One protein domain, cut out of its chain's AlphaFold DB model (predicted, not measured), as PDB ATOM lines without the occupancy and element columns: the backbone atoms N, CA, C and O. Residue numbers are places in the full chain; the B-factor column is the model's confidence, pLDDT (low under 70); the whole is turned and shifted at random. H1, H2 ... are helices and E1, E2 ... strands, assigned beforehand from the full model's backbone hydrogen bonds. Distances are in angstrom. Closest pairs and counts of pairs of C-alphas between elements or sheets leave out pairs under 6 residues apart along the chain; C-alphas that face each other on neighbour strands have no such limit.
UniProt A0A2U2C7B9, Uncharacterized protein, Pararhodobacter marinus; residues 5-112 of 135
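This is residues 5 to 112 of the 135 residues of an uncharacterized protein of Pararhodobacter marinus (UniProt A0A2U2C7B9). The domain is a small, incompletely closed barrel of strands: the five-strand sheet E1 E2 E3 E4 E6 wraps round one side, the three-strand sheet E5 E7 E8 covers the other, and short helix H1 sits at one end of the long axis. The sheets form a sandwich, two sheets only partly face to face with crossed strands; E5 runs on into E6 at one border, while E1 and E8 are near each other at the other border. The printed part has 108 residues, with one named helix and eight named strands in the order E1 H1 E2 E3 E4 E5 E6 E7 E8. Both sheets are antiparallel in the orders given, and the class is mostly strand. The whole is compact, with a radius of gyration of the C-alphas of 14.4 A and spans of 39 by 28 by 23 A.

E1, residues 5 to 12, begins at C-alpha 5 (23.648, -36.496, 47.909) and is 22.5 A long. H1 is residues 15 to 19. E2, residues 25 to 33, is the longest strand, 24.7 A. E3, residues 45 to 51, spans 20.0 A and E4, residues 54 to 60, 19.7 A. E5 is residues 69 to 72 and E6 residues 75 to 79. E7, residues 90 to 96, spans 19.2 A. E8, residues 107 to 112, ends at C-alpha 112 (28.402, -23.382, 41.978).

In the five-strand sheet, strongly twisted, E1 and E6 are edge strands. E1 and E2 are antiparallel at 140 degrees, with N 8 and O 28 2.9 A apart. E2, E3 and E4 form a meander, each strand the antiparallel neighbour of the one before; N 31 and O 48 are 2.9 A apart, and N 49 and O 56 2.7 A. E2 and E3 form a hairpin, and E3 and E4 another. E4 and E6 stand at 176 degrees, with N 57 and O 76 2.8 A apart. The strands of the two sheets stand at 70 degrees. E7 pairs in a staggered way, with E5 over residues 90 to 93 and with E8 over 95 to 96; N 70 and O 92, and N 95 and O 112, are each 2.8 A apart. E7 and E8 form a hairpin. H1 is not on either sheet; its O i to N i+4 count within hydrogen-bond range is 0 of 1, its O i to N i+3 count 2 of 2.

The C-alphas farthest apart, those of Gln 19 and Trp 104, are 40.7 A apart. The printed part has no cut. The link from E2 to E3, 11 residues, is long. Mean pLDDT of the printed part is 73.1; residues 62 to 89 and 91 to 103 are under 70.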
ATOM      1  N   LEU A   5      24.965 -37.024  47.575       93.06
ATOM      2  CA  LEU A   5      23.648 -36.496  47.909       93.06
ATOM      3  C   LEU A   5      23.807 -35.224  48.734       93.06
ATOM      4  O   LEU A   5      24.722 -35.099  49.540       93.06
ATOM      5  N   GLY A   6      22.895 -34.282  48.568       93.81
ATOM      6  CA  GLY A   6      22.885 -33.079  49.382       93.81
ATOM      7  C   GLY A   6      21.918 -32.061  48.825       93.81
ATOM      8  O   GLY A   6      20.811 -32.403  48.406       93.81
ATOM      9  N   GLY A   7      22.327 -30.801  48.823       94.44
ATOM     10  CA  GLY A   7      21.452 -29.731  48.389       94.44
ATOM     11  C   GLY A   7      22.028 -28.349  48.618       94.44
ATOM     12  O   GLY A   7      23.219 -28.167  48.859       94.44
ATOM     13  N   GLY A   8      21.148 -27.367  48.526       93.56
ATOM     14  CA  GLY A   8      21.478 -25.969  48.711       93.56
ATOM     15  C   GLY A   8      20.373 -25.095  48.154       93.56
ATOM     16  O   GLY A   8      19.197 -25.305  48.466       93.56
ATOM     17  N   TYR A   9      20.738 -24.113  47.339       92.38
ATOM     18  CA  TYR A   9      19.782 -23.147  46.817       92.38
ATOM     19  C   TYR A   9      20.069 -22.744  45.372       92.38
ATOM     20  O   TYR A   9      21.212 -22.732  44.924       92.38
ATOM     21  N   LEU A  10      19.004 -22.408  44.649       89.25
ATOM     22  CA  LEU A  10      19.005 -21.921  43.273       89.25
ATOM     23  C   LEU A  10      18.498 -20.482  43.265       89.25
ATOM     24  O   LEU A  10      17.459 -20.190  43.858       89.25
ATOM     25  N   VAL A  11      19.225 -19.588  42.606       89.12
ATOM     26  CA  VAL A  11      18.913 -18.159  42.529       89.12
ATOM     27  C   VAL A  11      18.721 -17.769  41.074       89.12
ATOM     28  O   VAL A  11      19.663 -17.862  40.286       89.12
ATOM     29  N   ALA A  12      17.529 -17.283  40.736       85.81
ATOM     30  CA  ALA A  12      17.294 -16.618  39.460       85.81
ATOM     31  C   ALA A  12      18.077 -15.296  39.409       85.81
ATOM     32  O   ALA A  12      17.923 -14.447  40.287       85.81
ATOM     33  N   GLN A  13      18.936 -15.127  38.403       81.94
ATOM     34  CA  GLN A  13      19.798 -13.945  38.272       81.94
ATOM     35  C   GLN A  13      19.071 -12.744  37.670       81.94
ATOM     36  O   GLN A  13      19.472 -11.601  37.883       81.94
ATOM     37  N   ASN A  14      18.001 -12.987  36.915       73.94
ATOM     38  CA  ASN A  14      17.281 -11.948  36.201       73.94
ATOM     39  C   ASN A  14      15.760 -12.063  36.387       73.94
ATOM     40  O   ASN A  14      15.212 -13.098  36.770       73.94
ATOM     41  N   ASN A  15      15.060 -10.965  36.096       74.88
ATOM     42  CA  ASN A  15      13.599 -10.906  36.185       74.88
ATOM     43  C   ASN A  15      12.894 -11.698  35.068       74.88
ATOM     44  O   ASN A  15      11.670 -11.810  35.098       74.88
ATOM     45  N   ILE A  16      13.630 -12.231  34.086       79.56
ATOM     46  CA  ILE A  16      13.060 -13.028  32.992       79.56
ATOM     47  C   ILE A  16      12.595 -14.381  33.539       79.56
ATOM     48  O   ILE A  16      11.456 -14.769  33.303       79.56
ATOM     49  N   CYS A  17      13.393 -15.029  34.392       77.31
ATOM     50  CA  CYS A  17      13.005 -16.262  35.088       77.31
ATOM     51  C   CYS A  17      11.691 -16.128  35.881       77.31
ATOM     52  O   CYS A  17      10.879 -17.055  35.929       77.31
ATOM     53  N   ALA A  18      11.429 -14.950  36.457       77.38
ATOM     54  CA  ALA A  18      10.204 -14.697  37.212       77.38
ATOM     55  C   ALA A  18       8.936 -14.792  36.345       77.38
ATOM     56  O   ALA A  18       7.889 -15.202  36.847       77.38
ATOM     57  N   GLN A  19       9.024 -14.480  35.046       77.12
ATOM     58  CA  GLN A  19       7.905 -14.614  34.099       77.12
ATOM     59  C   GLN A  19       7.489 -16.077  33.900       77.12
ATOM     60  O   GLN A  19       6.345 -16.358  33.552       77.12
ATOM     61  N   PHE A  20       8.401 -17.005  34.191       72.50
ATOM     62  CA  PHE A  20       8.200 -18.447  34.116       72.50
ATOM     63  C   PHE A  20       7.946 -19.089  35.492       72.50
ATOM     64  O   PHE A  20       7.904 -20.310  35.623       72.50
ATOM     65  N   GLY A  21       7.751 -18.272  36.534       71.69
ATOM     66  CA  GLY A  21       7.512 -18.740  37.901       71.69
ATOM     67  C   GLY A  21       8.780 -19.129  38.668       71.69
ATOM     68  O   GLY A  21       8.682 -19.680  39.764       71.69
ATOM     69  N   TRP A  22       9.967 -18.840  38.126       75.75
ATOM     70  CA  TRP A  22      11.261 -19.047  38.784       75.75
ATOM     71  C   TRP A  22      11.742 -17.720  39.372       75.75
ATOM     72  O   TRP A  22      12.686 -17.095  38.893       75.75
ATOM     73  N   ALA A  23      11.005 -17.229  40.367       78.06
ATOM     74  CA  ALA A  23      11.309 -15.975  41.040       78.06
ATOM     75  C   ALA A  23      11.963 -16.229  42.402       78.06
ATOM     76  O   ALA A  23      11.463 -17.008  43.214       78.06
ATOM     77  N   GLY A  24      13.028 -15.481  42.689       80.94
ATOM     78  CA  GLY A  24      13.682 -15.496  43.992       80.94
ATOM     79  C   GLY A  24      14.624 -16.683  44.184       80.94
ATOM     80  O   GLY A  24      15.375 -17.060  43.284       80.94
ATOM     81  N   THR A  25      14.645 -17.211  45.407       88.50
ATOM     82  CA  THR A  25      15.546 -18.289  45.824       88.50
ATOM     83  C   THR A  25      14.754 -19.556  46.108       88.50
ATOM     84  O   THR A  25      13.824 -19.544  46.914       88.50
ATOM     85  N   HIS A  26      15.153 -20.659  45.482       87.81
ATOM     86  CA  HIS A  26      14.531 -21.967  45.647       87.81
ATOM     87  C   HIS A  26      15.454 -22.887  46.442       87.81
ATOM     88  O   HIS A  26      16.653 -22.938  46.177       87.81
ATOM     89  N   GLN A  27      14.906 -23.640  47.397       92.38
ATOM     90  CA  GLN A  27      15.640 -24.739  48.029       92.38
ATOM     91  C   GLN A  27      15.788 -25.893  47.036       92.38
ATOM     92  O   GLN A  27      14.828 -26.234  46.343       92.38
ATOM     93  N   VAL A  28      16.979 -26.488  46.995       92.12
ATOM     94  CA  VAL A  28      17.328 -27.565  46.065       92.12
ATOM     95  C   VAL A  28      17.815 -28.780  46.839       92.12
ATOM     96  O   VAL A  28      18.720 -28.669  47.663       92.12
ATOM     97  N   LEU A  29      17.264 -29.943  46.520       94.69
ATOM     98  CA  LEU A  29      17.860 -31.244  46.791       94.69
ATOM     99  C   LEU A  29      18.624 -31.686  45.552       94.69
ATOM    100  O   LEU A  29      18.125 -31.567  44.435       94.69
ATOM    101  N   ALA A  30      19.834 -32.185  45.737       92.69
ATOM    102  CA  ALA A  30      20.721 -32.502  44.638       92.69
ATOM    103  C   ALA A  30      21.350 -33.884  44.802       92.69
ATOM    104  O   ALA A  30      21.683 -34.329  45.904       92.69
ATOM    105  N   ARG A  31      21.510 -34.556  43.666       92.12
ATOM    106  CA  ARG A  31      22.119 -35.873  43.541       92.12
ATOM    107  C   ARG A  31      23.081 -35.861  42.367       92.12
ATOM    108  O   ARG A  31      22.677 -35.552  41.251       92.12
ATOM    109  N   LEU A  32      24.320 -36.270  42.615       88.25
ATOM    110  CA  LEU A  32      25.355 -36.416  41.600       88.25
ATOM    111  C   LEU A  32      25.845 -37.862  41.554       88.25
ATOM    112  O   LEU A  32      26.372 -38.384  42.532       88.25
ATOM    113  N   GLN A  33      25.745 -38.490  40.389       88.50
ATOM    114  CA  GLN A  33      26.455 -39.726  40.084       88.50
ATOM    115  C   GLN A  33      27.714 -39.387  39.285       88.50
ATOM    116  O   GLN A  33      27.605 -38.987  38.122       88.50
ATOM    117  N   PRO A  34      28.915 -39.525  39.872       83.44
ATOM    118  CA  PRO A  34      30.141 -39.172  39.179       83.44
ATOM    119  C   PRO A  34      30.460 -40.182  38.071       83.44
ATOM    120  O   PRO A  34      30.051 -41.349  38.106       83.44
ATOM    121  N   GLN A  35      31.230 -39.735  37.085       83.25
ATOM    122  CA  GLN A  35      31.700 -40.583  35.996       83.25
ATOM    123  C   GLN A  35      32.482 -41.809  36.485       83.25
ATOM    124  O   GLN A  35      33.322 -41.735  37.388       83.25
ATOM    125  N   GLY A  36      32.188 -42.968  35.893       77.75
ATOM    126  CA  GLY A  36      32.787 -44.247  36.276       77.75
ATOM    127  C   GLY A  36      32.375 -44.779  37.656       77.75
ATOM    128  O   GLY A  36      32.960 -45.769  38.113       77.75
ATOM    129  N   ALA A  37      31.399 -44.159  38.333       81.12
ATOM    130  CA  ALA A  37      30.722 -44.778  39.471       81.12
ATOM    131  C   ALA A  37      30.012 -46.080  39.041       81.12
ATOM    132  O   ALA A  37      29.657 -46.225  37.869       81.12
ATOM    133  N   PRO A  38      29.790 -47.050  39.951       79.88
ATOM    134  CA  PRO A  38      29.056 -48.264  39.599       79.88
ATOM    135  C   PRO A  38      27.672 -47.930  39.015       79.88
ATOM    136  O   PRO A  38      26.916 -47.176  39.621       79.88
ATOM    137  N   GLY A  39      27.356 -48.485  37.842       75.31
ATOM    138  CA  GLY A  39      26.105 -48.204  37.125       75.31
ATOM    139  C   GLY A  39      26.126 -46.954  36.236       75.31
ATOM    140  O   GLY A  39      25.097 -46.634  35.653       75.31
ATOM    141  N   ASN A  40      27.268 -46.270  36.103       78.75
ATOM    142  CA  ASN A  40      27.422 -45.093  35.253       78.75
ATOM    143  C   ASN A  40      28.592 -45.266  34.268       78.75
ATOM    144  O   ASN A  40      29.598 -45.913  34.585       78.75
ATOM    145  N   GLU A  41      28.480 -44.707  33.062       81.25
ATOM    146  CA  GLU A  41      29.540 -44.820  32.056       81.25
ATOM    147  C   GLU A  41      30.809 -44.061  32.479       81.25
ATOM    148  O   GLU A  41      30.788 -43.143  33.303       81.25
ATOM    149  N   ARG A  42      31.962 -44.434  31.905       81.62
ATOM    150  CA  ARG A  42      33.265 -43.859  32.295       81.62
ATOM    151  C   ARG A  42      33.385 -42.356  32.044       81.62
ATOM    152  O   ARG A  42      34.162 -41.716  32.742       81.62
ATOM    153  N   ASN A  43      32.641 -41.837  31.074       79.94
ATOM    154  CA  ASN A  43      32.723 -40.453  30.609       79.94
ATOM    155  C   ASN A  43      31.396 -39.701  30.788       79.94
ATOM    156  O   ASN A  43      31.176 -38.682  30.141       79.94
ATOM    157  N   VAL A  44      30.494 -40.223  31.620       79.44
ATOM    158  CA  VAL A  44      29.167 -39.646  31.840       79.44
ATOM    159  C   VAL A  44      29.005 -39.413  33.324       79.44
ATOM    160  O   VAL A  44      29.164 -40.334  34.108       79.44
ATOM    161  N   SER A  45      28.689 -38.192  33.725       82.25
ATOM    162  CA  SER A  45      28.181 -37.859  35.054       82.25
ATOM    163  C   SER A  45      26.698 -37.545  34.935       82.25
ATOM    164  O   SER A  45      26.264 -37.046  33.900       82.25
ATOM    165  N   GLN A  46      25.926 -37.845  35.974       86.25
ATOM    166  CA  GLN A  46      24.492 -37.562  36.002       86.25
ATOM    167  C   GLN A  46      24.189 -36.665  37.193       86.25
ATOM    168  O   GLN A  46      24.578 -36.990  38.315       86.25
ATOM    169  N   MET A  47      23.509 -35.550  36.955       86.62
ATOM    170  CA  MET A  47      23.048 -34.635  37.992       86.62
ATOM    171  C   MET A  47      21.528 -34.597  37.982       86.62
ATOM    172  O   MET A  47      20.916 -34.507  36.920       86.62
ATOM    173  N   SER A  48      20.936 -34.610  39.170       89.56
ATOM    174  CA  SER A  48      19.518 -34.345  39.379       89.56
ATOM    175  C   SER A  48      19.364 -33.280  40.454       89.56
ATOM    176  O   SER A  48      19.886 -33.431  41.557       89.56
ATOM    177  N   LEU A  49      18.635 -32.220  40.126       89.88
ATOM    178  CA  LEU A  49      18.263 -31.117  40.998       89.88
ATOM    179  C   LEU A  49      16.751 -31.133  41.157       89.88
ATOM    180  O   LEU A  49      16.027 -31.024  40.174       89.88
ATOM    181  N   LEU A  50      16.278 -31.252  42.386       89.25
ATOM    182  CA  LEU A  50      14.871 -31.213  42.743       89.25
ATOM    183  C   LEU A  50      14.620 -29.963  43.580       89.25
ATOM    184  O   LEU A  50      15.235 -29.775  44.625       89.25
ATOM    185  N   PHE A  51      13.696 -29.125  43.145       86.44
ATOM    186  CA  PHE A  51      13.272 -27.932  43.862       86.44
ATOM    187  C   PHE A  51      11.749 -27.826  43.827       86.44
ATOM    188  O   PHE A  51      11.081 -28.508  43.056       86.44
ATOM    189  N   GLY A  52      11.172 -26.996  44.700       76.44
ATOM    190  CA  GLY A  52       9.720 -26.999  44.936       76.44
ATOM    191  C   GLY A  52       8.862 -26.794  43.683       76.44
ATOM    192  O   GLY A  52       7.719 -27.238  43.638       76.44
ATOM    193  N   THR A  53       9.414 -26.147  42.660       73.31
ATOM    194  CA  THR A  53       8.704 -25.866  41.418       73.31
ATOM    195  C   THR A  53       9.014 -26.887  40.310       73.31
ATOM    196  O   THR A  53       8.168 -27.083  39.443       73.31
ATOM    197  N   GLY A  54      10.125 -27.636  40.358       77.69
ATOM    198  CA  GLY A  54      10.471 -28.598  39.306       77.69
ATOM    199  C   GLY A  54      11.697 -29.466  39.589       77.69
ATOM    200  O   GLY A  54      12.341 -29.377  40.632       77.69
ATOM    201  N   THR A  55      12.014 -30.332  38.629       82.81
ATOM    202  CA  THR A  55      13.205 -31.185  38.630       82.81
ATOM    203  C   THR A  55      14.006 -30.954  37.357       82.81
ATOM    204  O   THR A  55      13.471 -31.094  36.263       82.81
ATOM    205  N   VAL A  56      15.299 -30.678  37.491       81.62
ATOM    206  CA  VAL A  56      16.261 -30.614  36.384       81.62
ATOM    207  C   VAL A  56      17.182 -31.821  36.502       81.62
ATOM    208  O   VAL A  56      17.895 -31.955  37.491       81.62
ATOM    209  N   SER A  57      17.177 -32.715  35.518       83.81
ATOM    210  CA  SER A  57      18.132 -33.824  35.436       83.81
ATOM    211  C   SER A  57      18.897 -33.768  34.129       83.81
ATOM    212  O   SER A  57      18.320 -33.521  33.081       83.81
ATOM    213  N   PHE A  58      20.202 -33.989  34.171       81.44
ATOM    214  CA  PHE A  58      21.038 -33.921  32.981       81.44
ATOM    215  C   PHE A  58      22.262 -34.809  33.105       81.44
ATOM    216  O   PHE A  58      22.706 -35.165  34.201       81.44
ATOM    217  N   THR A  59      22.820 -35.143  31.948       81.00
ATOM    218  CA  THR A  59      24.068 -35.891  31.845       81.00
ATOM    219  C   THR A  59      25.145 -35.033  31.213       81.00
ATOM    220  O   THR A  59      24.845 -34.233  30.337       81.00
ATOM    221  N   PHE A  60      26.386 -35.172  31.665       77.75
ATOM    222  CA  PHE A  60      27.492 -34.336  31.206       77.75
ATOM    223  C   PHE A  60      28.826 -35.080  31.276       77.75
ATOM    224  O   PHE A  60      28.984 -36.024  32.052       77.75
ATOM    225  N   ASN A  61      29.802 -34.666  30.471       76.81
ATOM    226  CA  ASN A  61      31.126 -35.288  30.422       76.81
ATOM    227  C   ASN A  61      32.169 -34.368  31.064       76.81
ATOM    228  O   ASN A  61      32.324 -33.223  30.660       76.81
ATOM    229  N   ASN A  62      32.948 -34.878  32.019       69.69
ATOM    230  CA  ASN A  62      33.952 -34.095  32.746       69.69
ATOM    231  C   ASN A  62      35.370 -34.141  32.149       69.69
ATOM    232  O   ASN A  62      36.350 -33.840  32.842       69.69
ATOM    233  N   ASN A  63      35.522 -34.506  30.876       64.31
ATOM    234  CA  ASN A  63      36.815 -34.450  30.195       64.31
ATOM    235  C   ASN A  63      37.298 -32.992  30.049       64.31
ATOM    236  O   ASN A  63      36.776 -32.241  29.235       64.31
ATOM    237  N   GLY A  64      38.318 -32.600  30.829       54.03
ATOM    238  CA  GLY A  64      38.981 -31.285  30.721       54.03
ATOM    239  C   GLY A  64      39.252 -30.556  32.043       54.03
ATOM    240  O   GLY A  64      40.051 -29.629  32.062       54.03
ATOM    241  N   ARG A  65      38.653 -31.004  33.155       50.16
ATOM    242  CA  ARG A  65      38.997 -30.674  34.560       50.16
ATOM    243  C   ARG A  65      39.083 -29.211  35.030       50.16
ATOM    244  O   ARG A  65      39.340 -29.017  36.211       50.16
ATOM    245  N   TYR A  66      38.792 -28.189  34.231       46.41
ATOM    246  CA  TYR A  66      38.817 -26.809  34.734       46.41
ATOM    247  C   TYR A  66      37.822 -25.919  33.992       46.41
ATOM    248  O   TYR A  66      37.834 -25.939  32.766       46.41
ATOM    249  N   ARG A  67      36.980 -25.172  34.736       53.47
ATOM    250  CA  ARG A  67      36.045 -24.121  34.261       53.47
ATOM    251  C   ARG A  67      35.696 -24.241  32.769       53.47
ATOM    252  O   ARG A  67      36.232 -23.500  31.946       53.47
ATOM    253  N   SER A  68      34.817 -25.174  32.421       57.88
ATOM    254  CA  SER A  68      34.278 -25.250  31.066       57.88
ATOM    255  C   SER A  68      32.783 -24.983  31.088       57.88
ATOM    256  O   SER A  68      32.043 -25.545  31.893       57.88
ATOM    257  N   THR A  69      32.343 -24.097  30.200       58.81
ATOM    258  CA  THR A  69      30.941 -24.038  29.799       58.81
ATOM    259  C   THR A  69      30.642 -25.315  29.028       58.81
ATOM    260  O   THR A  69      31.333 -25.625  28.056       58.81
ATOM    261  N   GLN A  70      29.645 -26.066  29.479       64.56
ATOM    262  CA  GLN A  70      29.152 -27.254  28.806       64.56
ATOM    263  C   GLN A  70      27.786 -26.958  28.200       64.56
ATOM    264  O   GLN A  70      26.874 -26.459  28.859       64.56
ATOM    265  N   VAL A  71      27.648 -27.265  26.917       61.44
ATOM    266  CA  VAL A  71      26.340 -27.275  26.266       61.44
ATOM    267  C   VAL A  71      25.736 -28.648  26.506       61.44
ATOM    268  O   VAL A  71      26.419 -29.656  26.310       61.44
ATOM    269  N   ILE A  72      24.491 -28.686  26.979       65.50
ATOM    270  CA  ILE A  72      23.788 -29.934  27.252       65.50
ATOM    271  C   ILE A  72      22.626 -30.085  26.307       65.50
ATOM    272  O   ILE A  72      21.587 -29.437  26.432       65.50
ATOM    273  N   ASP A  73      22.833 -31.029  25.401       54.91
ATOM    274  CA  ASP A  73      21.865 -31.422  24.391       54.91
ATOM    275  C   ASP A  73      20.860 -32.455  24.932       54.91
ATOM    276  O   ASP A  73      19.859 -32.740  24.284       54.91
ATOM    277  N   THR A  74      21.116 -33.031  26.117       56.69
ATOM    278  CA  THR A  74      20.256 -34.031  26.772       56.69
ATOM    279  C   THR A  74      19.994 -33.674  28.238       56.69
ATOM    280  O   THR A  74      20.625 -34.185  29.172       56.69
ATOM    281  N   ALA A  75      19.029 -32.779  28.449       59.25
ATOM    282  CA  ALA A  75      18.433 -32.523  29.753       59.25
ATOM    283  C   ALA A  75      17.009 -33.097  29.789       59.25
ATOM    284  O   ALA A  75      16.268 -33.042  28.815       59.25
ATOM    285  N   ALA A  76      16.626 -33.663  30.925       59.69
ATOM    286  CA  ALA A  76      15.251 -33.988  31.255       59.69
ATOM    287  C   ALA A  76      14.770 -32.979  32.298       59.69
ATOM    288  O   ALA A  76      15.277 -32.937  33.424       59.69
ATOM    289  N   TYR A  77      13.787 -32.174  31.918       64.62
ATOM    290  CA  TYR A  77      13.136 -31.231  32.809       64.62
ATOM    291  C   TYR A  77      11.735 -31.741  33.147       64.62
ATOM    292  O   TYR A  77      10.910 -31.943  32.261       64.62
ATOM    293  N   VAL A  78      11.468 -31.996  34.428       58.19
ATOM    294  CA  VAL A  78      10.122 -32.329  34.912       58.19
ATOM    295  C   VAL A  78       9.607 -31.129  35.689       58.19
ATOM    296  O   VAL A  78       9.967 -30.909  36.845       58.19
ATOM    297  N   TRP A  79       8.784 -30.334  35.016       61.34
ATOM    298  CA  TRP A  79       8.136 -29.145  35.556       61.34
ATOM    299  C   TRP A  79       6.761 -29.473  36.126       61.34
ATOM    300  O   TRP A  79       6.008 -30.231  35.517       61.34
ATOM    301  N   ASN A  80       6.394 -28.836  37.239       54.78
ATOM    302  CA  ASN A  80       5.023 -28.883  37.760       54.78
ATOM    303  C   ASN A  80       4.114 -27.775  37.199       54.78
ATOM    304  O   ASN A  80       2.997 -27.600  37.687       54.78
ATOM    305  N   GLY A  81       4.561 -26.988  36.220       51.12
ATOM    306  CA  GLY A  81       3.691 -26.009  35.571       51.12
ATOM    307  C   GLY A  81       2.935 -26.571  34.367       51.12
ATOM    308  O   GLY A  81       2.997 -27.763  34.073       51.12
ATOM    309  N   PRO A  82       2.153 -25.721  33.686       44.41
ATOM    310  CA  PRO A  82       1.009 -26.170  32.892       44.41
ATOM    311  C   PRO A  82       1.364 -26.880  31.577       44.41
ATOM    312  O   PRO A  82       0.476 -27.452  30.952       44.41
ATOM    313  N   VAL A  83       2.622 -26.825  31.135       48.84
ATOM    314  CA  VAL A  83       3.072 -27.376  29.851       48.84
ATOM    315  C   VAL A  83       4.454 -28.000  30.035       48.84
ATOM    316  O   VAL A  83       5.345 -27.353  30.579       48.84
ATOM    317  N   MET A  84       4.614 -29.242  29.576       50.84
ATOM    318  CA  MET A  84       5.898 -29.937  29.454       50.84
ATOM    319  C   MET A  84       6.321 -29.885  27.975       50.84
ATOM    320  O   MET A  84       5.575 -30.406  27.140       50.84
ATOM    321  N   PRO A  85       7.427 -29.218  27.610       54.38
ATOM    322  CA  PRO A  85       7.835 -29.103  26.208       54.38
ATOM    323  C   PRO A  85       8.515 -30.363  25.666       54.38
ATOM    324  O   PRO A  85       8.874 -31.280  26.405       54.38
ATOM    325  N   ALA A  86       8.651 -30.410  24.339       52.84
ATOM    326  CA  ALA A  86       9.391 -31.455  23.648       52.84
ATOM    327  C   ALA A  86      10.890 -31.114  23.674       52.84
ATOM    328  O   ALA A  86      11.288 -30.080  23.145       52.84
ATOM    329  N   ASP A  87      11.676 -31.996  24.293       62.69
ATOM    330  CA  ASP A  87      13.146 -32.003  24.356       62.69
ATOM    331  C   ASP A  87      13.797 -30.698  24.891       62.69
ATOM    332  O   ASP A  87      14.295 -29.872  24.117       62.69
ATOM    333  N   PRO A  88      13.831 -30.497  26.227       62.69
ATOM    334  CA  PRO A  88      14.481 -29.342  26.842       62.69
ATOM    335  C   PRO A  88      15.988 -29.324  26.574       62.69
ATOM    336  O   PRO A  88      16.688 -30.318  26.784       62.69
ATOM    337  N   THR A  89      16.508 -28.158  26.194       68.56
ATOM    338  CA  THR A  89      17.946 -27.903  26.064       68.56
ATOM    339  C   THR A  89      18.367 -26.754  26.972       68.56
ATOM    340  O   THR A  89      17.599 -25.826  27.239       68.56
ATOM    341  N   MET A  90      19.594 -26.829  27.487       71.06
ATOM    342  CA  MET A  90      20.183 -25.776  28.313       71.06
ATOM    343  C   MET A  90      21.700 -25.742  28.153       71.06
ATOM    344  O   MET A  90      22.348 -26.742  27.840       71.06
ATOM    345  N   SER A  91      22.293 -24.587  28.415       66.31
ATOM    346  CA  SER A  91      23.725 -24.477  28.668       66.31
ATOM    347  C   SER A  91      23.951 -24.438  30.168       66.31
ATOM    348  O   SER A  91      23.202 -23.790  30.897       66.31
ATOM    349  N   PHE A  92      25.008 -25.083  30.644       68.38
ATOM    350  CA  PHE A  92      25.439 -24.847  32.008       68.38
ATOM    351  C   PHE A  92      26.953 -24.709  32.092       68.38
ATOM    352  O   PHE A  92      27.715 -25.291  31.327       68.38
ATOM    353  N   SER A  93      27.404 -23.905  33.033       61.41
ATOM    354  CA  SER A  93      28.798 -23.838  33.432       61.41
ATOM    355  C   SER A  93      28.875 -24.116  34.925       61.41
ATOM    356  O   SER A  93      27.897 -23.948  35.651       61.41
ATOM    357  N   TRP A  94      30.020 -24.575  35.413       61.31
ATOM    358  CA  TRP A  94      30.262 -24.616  36.849       61.31
ATOM    359  C   TRP A  94      31.479 -23.791  37.212       61.31
ATOM    360  O   TRP A  94      32.488 -23.731  36.501       61.31
ATOM    361  N   TYR A  95      31.396 -23.230  38.405       61.34
ATOM    362  CA  TYR A  95      32.520 -22.716  39.146       61.34
ATOM    363  C   TYR A  95      32.675 -23.615  40.365       61.34
ATOM    364  O   TYR A  95      31.882 -23.571  41.300       61.34
ATOM    365  N   TYR A  96      33.702 -24.455  40.345       51.84
ATOM    366  CA  TYR A  96      34.142 -25.140  41.548       51.84
ATOM    367  C   TYR A  96      35.396 -24.424  42.049       51.84
ATOM    368  O   TYR A  96      36.344 -24.223  41.284       51.84
ATOM    369  N   TYR A  97      35.404 -23.993  43.310       48.06
ATOM    370  CA  TYR A  97      36.640 -23.596  43.987       48.06
ATOM    371  C   TYR A  97      37.380 -24.886  44.409       48.06
ATOM    372  O   TYR A  97      37.373 -25.254  45.577       48.06
ATOM    373  N   GLY A  98      37.969 -25.619  43.449       47.22
ATOM    374  CA  GLY A  98      38.701 -26.879  43.695       47.22
ATOM    375  C   GLY A  98      38.795 -27.824  42.480       47.22
ATOM    376  O   GLY A  98      38.543 -27.406  41.349       47.22
ATOM    377  N   ASP A  99      39.103 -29.106  42.719       48.41
ATOM    378  CA  ASP A  99      39.106 -30.191  41.716       48.41
ATOM    379  C   ASP A  99      37.701 -30.778  41.447       48.41
ATOM    380  O   ASP A  99      36.852 -30.813  42.330       48.41
ATOM    381  N   ILE A 100      37.445 -31.279  40.231       52.56
ATOM    382  CA  ILE A 100      36.151 -31.899  39.867       52.56
ATOM    383  C   ILE A 100      35.864 -33.158  40.710       52.56
ATOM    384  O   ILE A 100      36.767 -33.996  40.775       52.56
ATOM    385  N   PRO A 101      34.602 -33.378  41.161       59.19
ATOM    386  CA  PRO A 101      34.135 -34.624  41.774       59.19
ATOM    387  C   PRO A 101      34.539 -35.875  40.995       59.19
ATOM    388  O   PRO A 101      33.900 -36.296  40.024       59.19
ATOM    389  N   GLY A 102      35.621 -36.498  41.429       62.62
ATOM    390  CA  GLY A 102      36.055 -37.798  40.985       62.62
ATOM    391  C   GLY A 102      35.250 -38.908  41.647       62.62
ATOM    392  O   GLY A 102      34.606 -38.753  42.683       62.62
ATOM    393  N   ARG A 103      35.387 -40.117  41.097       68.06
ATOM    394  CA  ARG A 103      34.862 -41.348  41.708       68.06
ATOM    395  C   ARG A 103      35.321 -41.557  43.161       68.06
ATOM    396  O   ARG A 103      34.729 -42.376  43.862       68.06
ATOM    397  N   TRP A 104      36.363 -40.872  43.626       70.31
ATOM    398  CA  TRP A 104      36.933 -41.026  44.968       70.31
ATOM    399  C   TRP A 104      36.563 -39.899  45.939       70.31
ATOM    400  O   TRP A 104      36.790 -40.059  47.137       70.31
ATOM    401  N   ASP A 105      35.907 -38.844  45.458       75.19
ATOM    402  CA  ASP A 105      35.637 -37.651  46.261       75.19
ATOM    403  C   ASP A 105      34.495 -37.897  47.234       75.19
ATOM    404  O   ASP A 105      33.472 -38.474  46.857       75.19
ATOM    405  N   GLN A 106      34.705 -37.519  48.491       80.25
ATOM    406  CA  GLN A 106      33.766 -37.767  49.586       80.25
ATOM    407  C   GLN A 106      32.736 -36.645  49.733       80.25
ATOM    408  O   GLN A 106      31.611 -36.915  50.149       80.25
ATOM    409  N   GLU A 107      33.104 -35.426  49.344       83.31
ATOM    410  CA  GLU A 107      32.287 -34.227  49.501       83.31
ATOM    411  C   GLU A 107      32.548 -33.206  48.388       83.31
ATOM    412  O   GLU A 107      33.573 -33.248  47.701       83.31
ATOM    413  N   LEU A 108      31.595 -32.292  48.228       80.69
ATOM    414  CA  LEU A 108      31.630 -31.124  47.359       80.69
ATOM    415  C   LEU A 108      30.956 -29.969  48.082       80.69
ATOM    416  O   LEU A 108      29.750 -29.796  47.946       80.69
ATOM    417  N   ASP A 109      31.701 -29.172  48.839       75.06
ATOM    418  CA  ASP A 109      31.090 -28.175  49.732       75.06
ATOM    419  C   ASP A 109      30.801 -26.813  49.095       75.06
ATOM    420  O   ASP A 109      30.135 -25.975  49.705       75.06
ATOM    421  N   GLN A 110      31.274 -26.579  47.868       76.38
ATOM    422  CA  GLN A 110      31.109 -25.308  47.153       76.38
ATOM    423  C   GLN A 110      30.930 -25.516  45.645       76.38
ATOM    424  O   GLN A 110      31.667 -24.964  44.823       76.38
ATOM    425  N   LEU A 111      29.947 -26.334  45.265       81.19
ATOM    426  CA  LEU A 111      29.581 -26.488  43.862       81.19
ATOM    427  C   LEU A 111      28.656 -25.350  43.434       81.19
ATOM    428  O   LEU A 111      27.485 -25.321  43.808       81.19
ATOM    429  N   ILE A 112      29.186 -24.431  42.625       83.44
ATOM    430  CA  ILE A 112      28.402 -23.382  41.978       83.44
ATOM    431  C   ILE A 112      28.161 -23.798  40.529       83.44
ATOM    432  O   ILE A 112      29.110 -24.068  39.797       83.44
TER     433      ILE A 112